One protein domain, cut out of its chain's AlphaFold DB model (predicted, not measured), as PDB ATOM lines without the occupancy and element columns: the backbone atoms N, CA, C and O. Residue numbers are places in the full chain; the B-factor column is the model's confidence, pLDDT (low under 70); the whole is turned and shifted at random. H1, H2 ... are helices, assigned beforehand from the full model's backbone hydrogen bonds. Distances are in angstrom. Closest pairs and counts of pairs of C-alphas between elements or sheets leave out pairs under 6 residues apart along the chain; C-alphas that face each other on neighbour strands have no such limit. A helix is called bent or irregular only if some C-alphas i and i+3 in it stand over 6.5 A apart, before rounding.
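This is residues 411 to 509 of the 510 residues of an uncharacterized protein of Fomitopsis rosea (UniProt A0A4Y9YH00). Look for a loose, elongated bundle: H1 runs along the longest axis, the bent helix H5 bows along beside it, and the shorter H3 runs back the other way, packing on both H1 and H5b, the second arm of H5. The first arm, H5a, packs on H1 near the beginning of H1, while the small H2 sits at the other end and residues 470 to 476 stick out near the beginning of H5. You have 99 residues with five named helices, in the order H1, H2, H3, H4, H5, and no named strand; the class is all helix. The whole is loose, with a radius of gyration of the C-alphas of 15.8 A, and spans 50 by 25 by 20 A.

Begin with H1, residues 411 to 437, the hub, which touches three other helices. Go on to H2, residues 442 to 445: H1 and H2 touch only at the corner by their link, and only just, with 3 pairs of C-alphas within 8 A, the closest being those of Ala 436 and Phe 444 at 5.6 A. Next comes H3, residues 447 to 457, which touches H1 at residues 424 to 429 of H1 alone; the closest C-alphas, of Pro 425 and Ile 457, are 5.8 A apart, at a shallow tilt of 27 degrees, opposite ways. H4, residues 462 to 465, touches no helix. At residues 475 to 507 you find H5, assigned as one helix by its hydrogen bonds but bent, with C-alphas 491 and 494 6.7 A apart; its arms H5a, residues 475 to 491, and H5b, residues 494 to 507, stand at a steep tilt of 51 degrees. H5a touches residues 413 to 417 of H1 alone, the closest C-alphas being those of Val 413 and Thr 484 at 5.6 A, at a steep tilt of 44 degrees, the same way. H5b touches H3, with the C-alphas of Val 451 and Gly 504 closest at 5.2 A, at a steep tilt of 39 degrees, opposite ways. H1 and H5b are close but not clearly touching, with the C-alphas of Ala 433 and Leu 507 closest at 6.7 A, at a shallow tilt of 12 degrees, the same way. H1, H3 and H5b form an up and down bundle, each running against the one before it in the chain. H4 is near H5a, the C-alphas of Ala 462 and Val 485 being closest at 7.0 A; H3 and H4 are apart. In H3 and H5b every O i to N i+4 pair is within hydrogen-bond range, against 17 of 23 in H1 and 12 of 13 in H5a; H2 and H4 are too short for such a pair.

Find C-alpha 411 at (42.788, -28.261, 15.709); from there H1 runs 37.6 A to C-alpha 437 at (51.225, 7.911, 21.832), with a kink of 28 degrees near residue 418. H1 is neither bent nor irregular, but only just: C-alphas 421 and 424 are 6.4 A apart. H2 measures 5.4 A from first to last C-alpha, H3 15.3 A and H4 4.9 A. H5a runs 23.3 A, and H5b runs 20.1 A to C-alpha 507 at (45.297, 2.892, 27.068).

The two C-alphas farthest apart, of Asp 439 and Asp 475, are 50.0 A apart. Residues 438 to 443 and 470 to 476 stand free; the body without them spans 43 by 21 by 20 A. The printed part has no cut. The links H1 to H2, H2 to H3 and H3 to H4 are tight, and H4 to H5 is a short link of 9 residues. The mean pLDDT of the printed part is 74.0; look for values under 70 at residues 439 to 440, 460 to 478 and 480 of this model.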
ATOM      1  N   LYS A 411      41.625 -29.088  16.070       74.75
ATOM      2  CA  LYS A 411      42.788 -28.261  15.709       74.75
ATOM      3  C   LYS A 411      42.357 -27.081  14.839       74.75
ATOM      4  O   LYS A 411      42.783 -25.960  15.098       74.75
ATOM      5  N   THR A 412      41.463 -27.306  13.874       70.00
ATOM      6  CA  THR A 412      40.900 -26.240  13.028       70.00
ATOM      7  C   THR A 412      40.136 -25.208  13.858       70.00
ATOM      8  O   THR A 412      40.368 -24.010  13.698       70.00
ATOM      9  N   VAL A 413      39.285 -25.654  14.795       72.50
ATOM     10  CA  VAL A 413      38.562 -24.748  15.712       72.50
ATOM     11  C   VAL A 413      39.540 -23.958  16.590       72.50
ATOM     12  O   VAL A 413      39.436 -22.735  16.670       72.50
ATOM     13  N   ALA A 414      40.523 -24.626  17.203       76.94
ATOM     14  CA  ALA A 414      41.507 -23.977  18.067       76.94
ATOM     15  C   ALA A 414      42.340 -22.921  17.318       76.94
ATOM     16  O   ALA A 414      42.492 -21.806  17.812       76.94
ATOM     17  N   VAL A 415      42.820 -23.222  16.105       79.75
ATOM     18  CA  VAL A 415      43.582 -22.270  15.275       79.75
ATOM     19  C   VAL A 415      42.717 -21.079  14.842       79.75
ATOM     20  O   VAL A 415      43.183 -19.938  14.894       79.75
ATOM     21  N   ALA A 416      41.452 -21.301  14.469       73.00
ATOM     22  CA  ALA A 416      40.532 -20.226  14.087       73.00
ATOM     23  C   ALA A 416      40.215 -19.274  15.257       73.00
ATOM     24  O   ALA A 416      40.170 -18.056  15.072       73.00
ATOM     25  N   VAL A 417      40.039 -19.812  16.469       76.75
ATOM     26  CA  VAL A 417      39.779 -19.011  17.676       76.75
ATOM     27  C   VAL A 417      41.049 -18.301  18.158       76.75
ATOM     28  O   VAL A 417      41.003 -17.100  18.414       76.75
ATOM     29  N   LEU A 418      42.194 -18.990  18.219       81.50
ATOM     30  CA  LEU A 418      43.465 -18.423  18.690       81.50
ATOM     31  C   LEU A 418      43.970 -17.293  17.776       81.50
ATOM     32  O   LEU A 418      44.378 -16.238  18.259       81.50
ATOM     33  N   SER A 419      43.904 -17.484  16.453       79.88
ATOM     34  CA  SER A 419      44.349 -16.466  15.491       79.88
ATOM     35  C   SER A 419      43.539 -15.171  15.591       79.88
ATOM     36  O   SER A 419      44.127 -14.093  15.565       79.88
ATOM     37  N   ARG A 420      42.216 -15.258  15.775       77.69
ATOM     38  CA  ARG A 420      41.338 -14.080  15.858       77.69
ATOM     39  C   ARG A 420      41.231 -13.462  17.245       77.69
ATOM     40  O   ARG A 420      41.239 -12.245  17.339       77.69
ATOM     41  N   MET A 421      41.126 -14.256  18.308       77.88
ATOM     42  CA  MET A 421      40.859 -13.735  19.659       77.88
ATOM     43  C   MET A 421      42.123 -13.541  20.509       77.88
ATOM     44  O   MET A 421      42.028 -12.989  21.600       77.88
ATOM     45  N   VAL A 422      43.299 -13.967  20.025       80.75
ATOM     46  CA  VAL A 422      44.590 -13.736  20.701       80.75
ATOM     47  C   VAL A 422      45.602 -13.065  19.773       80.75
ATOM     48  O   VAL A 422      46.079 -11.982  20.101       80.75
ATOM     49  N   ILE A 423      45.908 -13.641  18.602       84.44
ATOM     50  CA  ILE A 423      46.971 -13.099  17.729       84.44
ATOM     51  C   ILE A 423      46.576 -11.738  17.130       84.44
ATOM     52  O   ILE A 423      47.388 -10.814  17.139       84.44
ATOM     53  N   THR A 424      45.338 -11.571  16.650       83.38
ATOM     54  CA  THR A 424      44.877 -10.286  16.089       83.38
ATOM     55  C   THR A 424      44.916  -9.132  17.114       83.38
ATOM     56  O   THR A 424      45.535  -8.115  16.792       83.38
ATOM     57  N   PRO A 425      44.389  -9.261  18.351       80.69
ATOM     58  CA  PRO A 425      44.608  -8.265  19.403       80.69
ATOM     59  C   PRO A 425      46.082  -8.040  19.752       80.69
ATOM     60  O   PRO A 425      46.505  -6.892  19.860       80.69
ATOM     61  N   LEU A 426      46.885  -9.103  19.879       84.31
ATOM     62  CA  LEU A 426      48.301  -8.999  20.254       84.31
ATOM     63  C   LEU A 426      49.135  -8.211  19.227       84.31
ATOM     64  O   LEU A 426      50.112  -7.575  19.610       84.31
ATOM     65  N   LEU A 427      48.733  -8.201  17.952       85.94
ATOM     66  CA  LEU A 427      49.366  -7.397  16.899       85.94
ATOM     67  C   LEU A 427      48.766  -5.986  16.757       85.94
ATOM     68  O   LEU A 427      49.510  -5.030  16.545       85.94
ATOM     69  N   LEU A 428      47.441  -5.828  16.867       83.12
ATOM     70  CA  LEU A 428      46.776  -4.539  16.619       83.12
ATOM     71  C   LEU A 428      46.761  -3.599  17.831       83.12
ATOM     72  O   LEU A 428      46.848  -2.386  17.649       83.12
ATOM     73  N   LEU A 429      46.694  -4.116  19.060       82.25
ATOM     74  CA  LEU A 429      46.722  -3.286  20.269       82.25
ATOM     75  C   LEU A 429      48.037  -2.503  20.457       82.25
ATOM     76  O   LEU A 429      47.940  -1.306  20.726       82.25
ATOM     77  N   PRO A 430      49.253  -3.070  20.281       82.81
ATOM     78  CA  PRO A 430      50.476  -2.268  20.358       82.81
ATOM     79  C   PRO A 430      50.580  -1.247  19.215       82.81
ATOM     80  O   PRO A 430      51.061  -0.140  19.439       82.81
ATOM     81  N   LEU A 431      50.074  -1.562  18.015       82.06
ATOM     82  CA  LEU A 431      50.006  -0.604  16.904       82.06
ATOM     83  C   LEU A 431      49.084   0.582  17.239       82.06
ATOM     84  O   LEU A 431      49.454   1.732  17.011       82.06
ATOM     85  N   MET A 432      47.917   0.312  17.831       78.25
ATOM     86  CA  MET A 432      46.983   1.340  18.296       78.25
ATOM     87  C   MET A 432      47.562   2.164  19.459       78.25
ATOM     88  O   MET A 432      47.404   3.382  19.482       78.25
ATOM     89  N   ALA A 433      48.287   1.530  20.385       77.69
ATOM     90  CA  ALA A 433      48.978   2.214  21.479       77.69
ATOM     91  C   ALA A 433      50.111   3.131  20.978       77.69
ATOM     92  O   ALA A 433      50.296   4.221  21.519       77.69
ATOM     93  N   LEU A 434      50.835   2.743  19.917       81.50
ATOM     94  CA  LEU A 434      51.745   3.655  19.217       81.50
ATOM     95  C   LEU A 434      50.977   4.808  18.553       81.50
ATOM     96  O   LEU A 434      51.386   5.955  18.703       81.50
ATOM     97  N   ALA A 435      49.880   4.532  17.843       76.75
ATOM     98  CA  ALA A 435      49.108   5.562  17.139       76.75
ATOM     99  C   ALA A 435      48.532   6.638  18.081       76.75
ATOM    100  O   ALA A 435      48.543   7.816  17.723       76.75
ATOM    101  N   ALA A 436      48.102   6.242  19.284       73.19
ATOM    102  CA  ALA A 436      47.718   7.162  20.353       73.19
ATOM    103  C   ALA A 436      48.930   7.947  20.891       73.19
ATOM    104  O   ALA A 436      48.915   9.173  20.897       73.19
ATOM    105  N   LYS A 437      50.026   7.264  21.260       76.31
ATOM    106  CA  LYS A 437      51.225   7.911  21.832       76.31
ATOM    107  C   LYS A 437      51.917   8.907  20.886       76.31
ATOM    108  O   LYS A 437      52.564   9.839  21.354       76.31
ATOM    109  N   TYR A 438      51.826   8.692  19.575       80.12
ATOM    110  CA  TYR A 438      52.359   9.601  18.555       80.12
ATOM    111  C   TYR A 438      51.316  10.606  18.026       80.12
ATOM    112  O   TYR A 438      51.592  11.260  17.023       80.12
ATOM    113  N   ASP A 439      50.151  10.716  18.682       69.75
ATOM    114  CA  ASP A 439      49.056  11.662  18.397       69.75
ATOM    115  C   ASP A 439      48.751  11.817  16.895       69.75
ATOM    116  O   ASP A 439      48.674  12.905  16.323       69.75
ATOM    117  N   VAL A 440      48.633  10.675  16.210       67.81
ATOM    118  CA  VAL A 440      48.503  10.649  14.743       67.81
ATOM    119  C   VAL A 440      47.149  11.224  14.301       67.81
ATOM    120  O   VAL A 440      47.024  11.748  13.192       67.81
ATOM    121  N   GLN A 441      46.126  11.120  15.158       70.00
ATOM    122  CA  GLN A 441      44.782  11.663  14.959       70.00
ATOM    123  C   GLN A 441      44.099  11.921  16.314       70.00
ATOM    124  O   GLN A 441      43.938  10.986  17.096       70.00
ATOM    125  N   ARG A 442      43.532  13.121  16.517       72.31
ATOM    126  CA  ARG A 442      42.744  13.484  17.723       72.31
ATOM    127  C   ARG A 442      41.568  12.557  18.057       72.31
ATOM    128  O   ARG A 442      41.008  12.631  19.138       72.31
ATOM    129  N   VAL A 443      41.165  11.665  17.151       76.00
ATOM    130  CA  VAL A 443      40.119  10.665  17.428       76.00
ATOM    131  C   VAL A 443      40.556   9.685  18.534       76.00
ATOM    132  O   VAL A 443      39.706   9.112  19.209       76.00
ATOM    133  N   PHE A 444      41.865   9.528  18.776       72.56
ATOM    134  CA  PHE A 444      42.387   8.741  19.899       72.56
ATOM    135  C   PHE A 444      42.263   9.438  21.271       72.56
ATOM    136  O   PHE A 444      42.418   8.760  22.283       72.56
ATOM    137  N   GLU A 445      41.916  10.733  21.327       73.50
ATOM    138  CA  GLU A 445      41.578  11.439  22.579       73.50
ATOM    139  C   GLU A 445      40.234  10.960  23.177       73.50
ATOM    140  O   GLU A 445      39.983  11.153  24.366       73.50
ATOM    141  N   ASP A 446      39.352  10.341  22.376       81.06
ATOM    142  CA  ASP A 446      38.043   9.864  22.837       81.06
ATOM    143  C   ASP A 446      38.136   8.454  23.469       81.06
ATOM    144  O   ASP A 446      38.333   7.460  22.753       81.06
ATOM    145  N   PRO A 447      37.913   8.304  24.793       76.81
ATOM    146  CA  PRO A 447      37.935   7.001  25.454       76.81
ATOM    147  C   PRO A 447      36.838   6.055  24.939       76.81
ATOM    148  O   PRO A 447      37.013   4.835  24.998       76.81
ATOM    149  N   VAL A 448      35.722   6.577  24.414       81.94
ATOM    150  CA  VAL A 448      34.651   5.762  23.821       81.94
ATOM    151  C   VAL A 448      35.122   5.165  22.496       81.94
ATOM    152  O   VAL A 448      34.943   3.965  22.281       81.94
ATOM    153  N   PHE A 449      35.789   5.951  21.646       82.62
ATOM    154  CA  PHE A 449      36.412   5.463  20.414       82.62
ATOM    155  C   PHE A 449      37.507   4.424  20.691       82.62
ATOM    156  O   PHE A 449      37.519   3.369  20.048       82.62
ATOM    157  N   VAL A 450      38.389   4.660  21.670       80.12
ATOM    158  CA  VAL A 450      39.433   3.689  22.055       80.12
ATOM    159  C   VAL A 450      38.806   2.370  22.525       80.12
ATOM    160  O   VAL A 450      39.124   1.312  21.979       80.12
ATOM    161  N   VAL A 451      37.856   2.406  23.468       80.50
ATOM    162  CA  VAL A 451      37.188   1.190  23.976       80.50
ATOM    163  C   VAL A 451      36.379   0.479  22.880       80.50
ATOM    164  O   VAL A 451      36.398  -0.753  22.815       80.50
ATOM    165  N   ALA A 452      35.723   1.213  21.977       82.44
ATOM    166  CA  ALA A 452      34.991   0.629  20.852       82.44
ATOM    167  C   ALA A 452      35.916  -0.108  19.867       82.44
ATOM    168  O   ALA A 452      35.614  -1.238  19.479       82.44
ATOM    169  N   ASN A 453      37.065   0.475  19.504       79.62
ATOM    170  CA  ASN A 453      38.050  -0.192  18.646       79.62
ATOM    171  C   ASN A 453      38.616  -1.454  19.309       79.62
ATOM    172  O   ASN A 453      38.702  -2.499  18.665       79.62
ATOM    173  N   VAL A 454      38.929  -1.395  20.605       79.50
ATOM    174  CA  VAL A 454      39.412  -2.556  21.369       79.50
ATOM    175  C   VAL A 454      38.376  -3.688  21.392       79.50
ATOM    176  O   VAL A 454      38.730  -4.845  21.159       79.50
ATOM    177  N   LEU A 455      37.091  -3.372  21.586       79.88
ATOM    178  CA  LEU A 455      35.999  -4.353  21.528       79.88
ATOM    179  C   LEU A 455      35.781  -4.937  20.121       79.88
ATOM    180  O   LEU A 455      35.466  -6.121  20.003       79.88
ATOM    181  N   LEU A 456      35.976  -4.150  19.058       79.38
ATOM    182  CA  LEU A 456      35.912  -4.632  17.671       79.38
ATOM    183  C   LEU A 456      37.084  -5.568  17.338       79.38
ATOM    184  O   LEU A 456      36.868  -6.641  16.771       79.38
ATOM    185  N   ILE A 457      38.305  -5.207  17.743       78.44
ATOM    186  CA  ILE A 457      39.522  -6.023  17.579       78.44
ATOM    187  C   ILE A 457      39.412  -7.349  18.354       78.44
ATOM    188  O   ILE A 457      39.866  -8.383  17.867       78.44
ATOM    189  N   ALA A 458      38.776  -7.337  19.528       74.06
ATOM    190  CA  ALA A 458      38.521  -8.522  20.352       74.06
ATOM    191  C   ALA A 458      37.273  -9.341  19.942       74.06
ATOM    192  O   ALA A 458      36.971 -10.357  20.578       74.06
ATOM    193  N   SER A 459      36.515  -8.897  18.933       75.31
ATOM    194  CA  SER A 459      35.188  -9.449  18.629       75.31
ATOM    195  C   SER A 459      35.228 -10.892  18.086       75.31
ATOM    196  O   SER A 459      36.170 -11.273  17.381       75.31
ATOM    197  N   PRO A 460      34.227 -11.748  18.393       68.62
ATOM    198  CA  PRO A 460      34.325 -13.170  18.071       68.62
ATOM    199  C   PRO A 460      33.990 -13.473  16.593       68.62
ATOM    200  O   PRO A 460      33.322 -12.680  15.923       68.62
ATOM    201  N   PRO A 461      34.391 -14.641  16.045       62.38
ATOM    202  CA  PRO A 461      34.466 -14.846  14.592       62.38
ATOM    203  C   PRO A 461      33.162 -14.786  13.775       62.38
ATOM    204  O   PRO A 461      33.252 -14.748  12.542       62.38
ATOM    205  N   ALA A 462      31.966 -14.792  14.382       58.47
ATOM    206  CA  ALA A 462      30.705 -14.960  13.641       58.47
ATOM    207  C   ALA A 462      30.405 -13.826  12.645       58.47
ATOM    208  O   ALA A 462      29.845 -14.103  11.586       58.47
ATOM    209  N   LEU A 463      30.881 -12.599  12.903       47.81
ATOM    210  CA  LEU A 463      30.824 -11.486  11.938       47.81
ATOM    211  C   LEU A 463      31.582 -11.768  10.625       47.81
ATOM    212  O   LEU A 463      31.343 -11.101   9.624       47.81
ATOM    213  N   THR A 464      32.474 -12.766  10.607       49.97
ATOM    214  CA  THR A 464      33.269 -13.149   9.423       49.97
ATOM    215  C   THR A 464      33.015 -14.572   8.923       49.97
ATOM    216  O   THR A 464      33.271 -14.848   7.752       49.97
ATOM    217  N   LEU A 465      32.453 -15.474   9.744       53.97
ATOM    218  CA  LEU A 465      32.074 -16.826   9.295       53.97
ATOM    219  C   LEU A 465      31.081 -16.783   8.121       53.97
ATOM    220  O   LEU A 465      31.155 -17.626   7.230       53.97
ATOM    221  N   ALA A 466      30.230 -15.752   8.059       49.16
ATOM    222  CA  ALA A 466      29.296 -15.507   6.959       49.16
ATOM    223  C   ALA A 466      29.954 -15.376   5.565       49.16
ATOM    224  O   ALA A 466      29.259 -15.544   4.566       49.16
ATOM    225  N   GLN A 467      31.267 -15.119   5.478       46.31
ATOM    226  CA  GLN A 467      32.012 -15.043   4.211       46.31
ATOM    227  C   GLN A 467      32.615 -16.390   3.764       46.31
ATOM    228  O   GLN A 467      33.019 -16.523   2.613       46.31
ATOM    229  N   ILE A 468      32.664 -17.398   4.643       53.09
ATOM    230  CA  ILE A 468      33.281 -18.718   4.377       53.09
ATOM    231  C   ILE A 468      32.236 -19.740   3.862       53.09
ATOM    232  O   ILE A 468      32.573 -20.792   3.322       53.09
ATOM    233  N   THR A 469      30.947 -19.411   3.967       54.16
ATOM    234  CA  THR A 469      29.786 -20.301   3.765       54.16
ATOM    235  C   THR A 469      29.536 -20.812   2.344       54.16
ATOM    236  O   THR A 469      28.735 -21.727   2.183       54.16
ATOM    237  N   GLN A 470      30.179 -20.273   1.302       50.72
ATOM    238  CA  GLN A 470      29.838 -20.631  -0.087       50.72
ATOM    239  C   GLN A 470      30.531 -21.894  -0.632       50.72
ATOM    240  O   GLN A 470      30.167 -22.350  -1.713       50.72
ATOM    241  N   ALA A 471      31.508 -22.468   0.081       44.84
ATOM    242  CA  ALA A 471      32.370 -23.533  -0.453       44.84
ATOM    243  C   ALA A 471      32.154 -24.942   0.142       44.84
ATOM    244  O   ALA A 471      32.749 -25.897  -0.355       44.84
ATOM    245  N   ALA A 472      31.339 -25.103   1.193       47.09
ATOM    246  CA  ALA A 472      31.182 -26.380   1.899       47.09
ATOM    247  C   ALA A 472      29.740 -26.612   2.389       47.09
ATOM    248  O   ALA A 472      29.319 -26.049   3.395       47.09
ATOM    249  N   SER A 473      28.989 -27.477   1.701       45.78
ATOM    250  CA  SER A 473      27.620 -27.865   2.076       45.78
ATOM    251  C   SER A 473      27.559 -29.296   2.626       45.78
ATOM    252  O   SER A 473      27.848 -30.242   1.891       45.78
ATOM    253  N   GLY A 474      27.140 -29.458   3.884       66.06
ATOM    254  CA  GLY A 474      26.868 -30.752   4.526       66.06
ATOM    255  C   GLY A 474      27.098 -30.729   6.043       66.06
ATOM    256  O   GLY A 474      27.794 -29.854   6.550       66.06
ATOM    257  N   ASP A 475      26.555 -31.710   6.761       61.84
ATOM    258  CA  ASP A 475      26.401 -31.752   8.230       61.84
ATOM    259  C   ASP A 475      27.695 -31.479   9.030       61.84
ATOM    260  O   ASP A 475      27.675 -30.880  10.108       61.84
ATOM    261  N   ALA A 476      28.854 -31.870   8.488       60.28
ATOM    262  CA  ALA A 476      30.160 -31.603   9.095       60.28
ATOM    263  C   ALA A 476      30.462 -30.094   9.235       60.28
ATOM    264  O   ALA A 476      31.156 -29.688  10.168       60.28
ATOM    265  N   PHE A 477      29.924 -29.263   8.337       65.81
ATOM    266  CA  PHE A 477      30.036 -27.805   8.382       65.81
ATOM    267  C   PHE A 477      29.213 -27.214   9.533       65.81
ATOM    268  O   PHE A 477      29.715 -26.370  10.277       65.81
ATOM    269  N   GLU A 478      27.989 -27.705   9.744       68.81
ATOM    270  CA  GLU A 478      27.127 -27.265  10.847       68.81
ATOM    271  C   GLU A 478      27.714 -27.659  12.209       68.81
ATOM    272  O   GLU A 478      27.773 -26.827  13.120       68.81
ATOM    273  N   ARG A 479      28.257 -28.883  12.331       70.75
ATOM    274  CA  ARG A 479      28.973 -29.332  13.540       70.75
ATOM    275  C   ARG A 479      30.197 -28.452  13.828       70.75
ATOM    276  O   ARG A 479      30.383 -28.023  14.969       70.75
ATOM    277  N   LEU A 480      30.992 -28.126  12.803       69.12
ATOM    278  CA  LEU A 480      32.175 -27.269  12.931       69.12
ATOM    279  C   LEU A 480      31.811 -25.828  13.330       69.12
ATOM    280  O   LEU A 480      32.440 -25.273  14.236       69.12
ATOM    281  N   ILE A 481      30.784 -25.231  12.709       74.19
ATOM    282  CA  ILE A 481      30.281 -23.900  13.085       74.19
ATOM    283  C   ILE A 481      29.776 -23.913  14.524       74.19
ATOM    284  O   ILE A 481      30.215 -23.078  15.311       74.19
ATOM    285  N   SER A 482      28.914 -24.864  14.888       75.94
ATOM    286  CA  SER A 482      28.319 -24.947  16.227       75.94
ATOM    287  C   SER A 482      29.393 -25.000  17.322       75.94
ATOM    288  O   SER A 482      29.380 -24.188  18.249       75.94
ATOM    289  N   ARG A 483      30.417 -25.853  17.157       75.94
ATOM    290  CA  ARG A 483      31.553 -25.925  18.096       75.94
ATOM    291  C   ARG A 483      32.396 -24.648  18.107       75.94
ATOM    292  O   ARG A 483      32.810 -24.219  19.181       75.94
ATOM    293  N   THR A 484      32.630 -24.025  16.951       74.12
ATOM    294  CA  THR A 484      33.397 -22.767  16.856       74.12
ATOM    295  C   THR A 484      32.668 -21.609  17.535       74.12
ATOM    296  O   THR A 484      33.284 -20.843  18.279       74.12
ATOM    297  N   VAL A 485      31.352 -21.493  17.333       78.44
ATOM    298  CA  VAL A 485      30.502 -20.488  17.986       78.44
ATOM    299  C   VAL A 485      30.450 -20.739  19.493       78.44
ATOM    300  O   VAL A 485      30.700 -19.810  20.251       78.44
ATOM    301  N   PHE A 486      30.238 -21.980  19.943       81.25
ATOM    302  CA  PHE A 486      30.231 -22.310  21.373       81.25
ATOM    303  C   PHE A 486      31.551 -21.941  22.072       81.25
ATOM    304  O   PHE A 486      31.544 -21.217  23.067       81.25
ATOM    305  N   TRP A 487      32.700 -22.369  21.537       80.38
ATOM    306  CA  TRP A 487      33.997 -22.067  22.155       80.38
ATOM    307  C   TRP A 487      34.354 -20.579  22.106       80.38
ATOM    308  O   TRP A 487      34.881 -20.049  23.084       80.38
ATOM    309  N   SER A 488      34.039 -19.878  21.014       77.62
ATOM    310  CA  SER A 488      34.304 -18.437  20.934       77.62
ATOM    311  C   SER A 488      33.368 -17.615  21.827       77.62
ATOM    312  O   SER A 488      33.860 -16.819  22.622       77.62
ATOM    313  N   TYR A 489      32.048 -17.822  21.776       78.75
ATOM    314  CA  TYR A 489      31.073 -17.007  22.518       78.75
ATOM    315  C   TYR A 489      30.896 -17.408  23.984       78.75
ATOM    316  O   TYR A 489      30.825 -16.527  24.836       78.75
ATOM    317  N   CYS A 490      30.826 -18.702  24.307       79.75
ATOM    318  CA  CYS A 490      30.527 -19.144  25.673       79.75
ATOM    319  C   CYS A 490      31.779 -19.262  26.551       79.75
ATOM    320  O   CYS A 490      31.694 -19.003  27.748       79.75
ATOM    321  N   VAL A 491      32.928 -19.639  25.974       83.00
ATOM    322  CA  VAL A 491      34.169 -19.884  26.736       83.00
ATOM    323  C   VAL A 491      35.152 -18.719  26.622       83.00
ATOM    324  O   VAL A 491      35.580 -18.185  27.640       83.00
ATOM    325  N   MET A 492      35.506 -18.299  25.403       80.56
ATOM    326  CA  MET A 492      36.575 -17.310  25.199       80.56
ATOM    327  C   MET A 492      36.121 -15.854  25.322       80.56
ATOM    328  O   MET A 492      36.901 -15.026  25.783       80.56
ATOM    329  N   THR A 493      34.887 -15.515  24.934       80.81
ATOM    330  CA  THR A 493      34.422 -14.114  24.935       80.81
ATOM    331  C   THR A 493      34.415 -13.490  26.334       80.81
ATOM    332  O   THR A 493      35.006 -12.422  26.455       80.81
ATOM    333  N   PRO A 494      33.847 -14.101  27.397       81.81
ATOM    334  CA  PRO A 494      33.802 -13.466  28.717       81.81
ATOM    335  C   PRO A 494      35.176 -13.087  29.313       81.81
ATOM    336  O   PRO A 494      35.327 -11.933  29.713       81.81
ATOM    337  N   PRO A 495      36.206 -13.964  29.359       85.25
ATOM    338  CA  PRO A 495      37.525 -13.560  29.851       85.25
ATOM    339  C   PRO A 495      38.243 -12.606  28.884       85.25
ATOM    340  O   PRO A 495      38.930 -11.691  29.336       85.25
ATOM    341  N   SER A 496      38.058 -12.779  27.568       79.88
ATOM    342  CA  SER A 496      38.640 -11.912  26.535       79.88
ATOM    343  C   SER A 496      38.151 -10.468  26.662       79.88
ATOM    344  O   SER A 496      38.961  -9.549  26.772       79.88
ATOM    345  N   THR A 497      36.834 -10.240  26.714       81.19
ATOM    346  CA  THR A 497      36.279  -8.880  26.779       81.19
ATOM    347  C   THR A 497      36.606  -8.187  28.093       81.19
ATOM    348  O   THR A 497      36.904  -6.997  28.065       81.19
ATOM    349  N   ILE A 498      36.635  -8.902  29.224       84.12
ATOM    350  CA  ILE A 498      37.075  -8.331  30.508       84.12
ATOM    351  C   ILE A 498      38.539  -7.879  30.417       84.12
ATOM    352  O   ILE A 498      38.840  -6.728  30.737       84.12
ATOM    353  N   LEU A 499      39.441  -8.744  29.935       84.50
ATOM    354  CA  LEU A 499      40.861  -8.415  29.785       84.50
ATOM    355  C   LEU A 499      41.068  -7.220  28.845       84.50
ATOM    356  O   LEU A 499      41.770  -6.270  29.193       84.50
ATOM    357  N   PHE A 500      40.438  -7.239  27.670       82.75
ATOM    358  CA  PHE A 500      40.625  -6.190  26.675       82.75
ATOM    359  C   PHE A 500      39.950  -4.867  27.064       82.75
ATOM    360  O   PHE A 500      40.548  -3.823  26.829       82.75
ATOM    361  N   VAL A 501      38.798  -4.861  27.745       82.19
ATOM    362  CA  VAL A 501      38.223  -3.616  28.298       82.19
ATOM    363  C   VAL A 501      39.142  -3.009  29.361       82.19
ATOM    364  O   VAL A 501      39.349  -1.797  29.346       82.19
ATOM    365  N   VAL A 502      39.762  -3.817  30.230       84.12
ATOM    366  CA  VAL A 502      40.763  -3.315  31.191       84.12
ATOM    367  C   VAL A 502      41.974  -2.714  30.467       84.12
ATOM    368  O   VAL A 502      42.388  -1.609  30.811       84.12
ATOM    369  N   VAL A 503      42.499  -3.370  29.425       81.38
ATOM    370  CA  VAL A 503      43.586  -2.813  28.595       81.38
ATOM    371  C   VAL A 503      43.157  -1.508  27.910       81.38
ATOM    372  O   VAL A 503      43.900  -0.533  27.956       81.38
ATOM    373  N   GLY A 504      41.951  -1.441  27.341       79.56
ATOM    374  CA  GLY A 504      41.414  -0.231  26.708       79.56
ATOM    375  C   GLY A 504      41.257   0.943  27.679       79.56
ATOM    376  O   GLY A 504      41.591   2.069  27.326       79.56
ATOM    377  N   LEU A 505      40.834   0.685  28.921       79.44
ATOM    378  CA  LEU A 505      40.720   1.696  29.983       79.44
ATOM    379  C   LEU A 505      42.072   2.146  30.566       79.44
ATOM    380  O   LEU A 505      42.134   3.205  31.192       79.44
ATOM    381  N   VAL A 506      43.139   1.362  30.380       80.00
ATOM    382  CA  VAL A 506      44.522   1.776  30.677       80.00
ATOM    383  C   VAL A 506      45.108   2.577  29.511       80.00
ATOM    384  O   VAL A 506      45.731   3.606  29.748       80.00
ATOM    385  N   LEU A 507      44.867   2.156  28.264       74.00
ATOM    386  CA  LEU A 507      45.297   2.892  27.068       74.00
ATOM    387  C   LEU A 507      44.618   4.264  26.956       74.00
ATOM    388  O   LEU A 507      45.288   5.232  26.633       74.00
ATOM    389  N   ALA A 508      43.335   4.380  27.309       70.69
ATOM    390  CA  ALA A 508      42.602   5.651  27.354       70.69
ATOM    391  C   ALA A 508      42.940   6.540  28.581       70.69
ATOM    392  O   ALA A 508      42.150   7.402  28.971       70.69
ATOM    393  N   LYS A 509      44.085   6.292  29.232       70.12
ATOM    394  CA  LYS A 509      44.661   7.083  30.337       70.12
ATOM    395  C   LYS A 509      46.163   7.362  30.151       70.12
ATOM    396  O   LYS A 509      46.800   7.839  31.094       70.12
TER     397      LYS A 509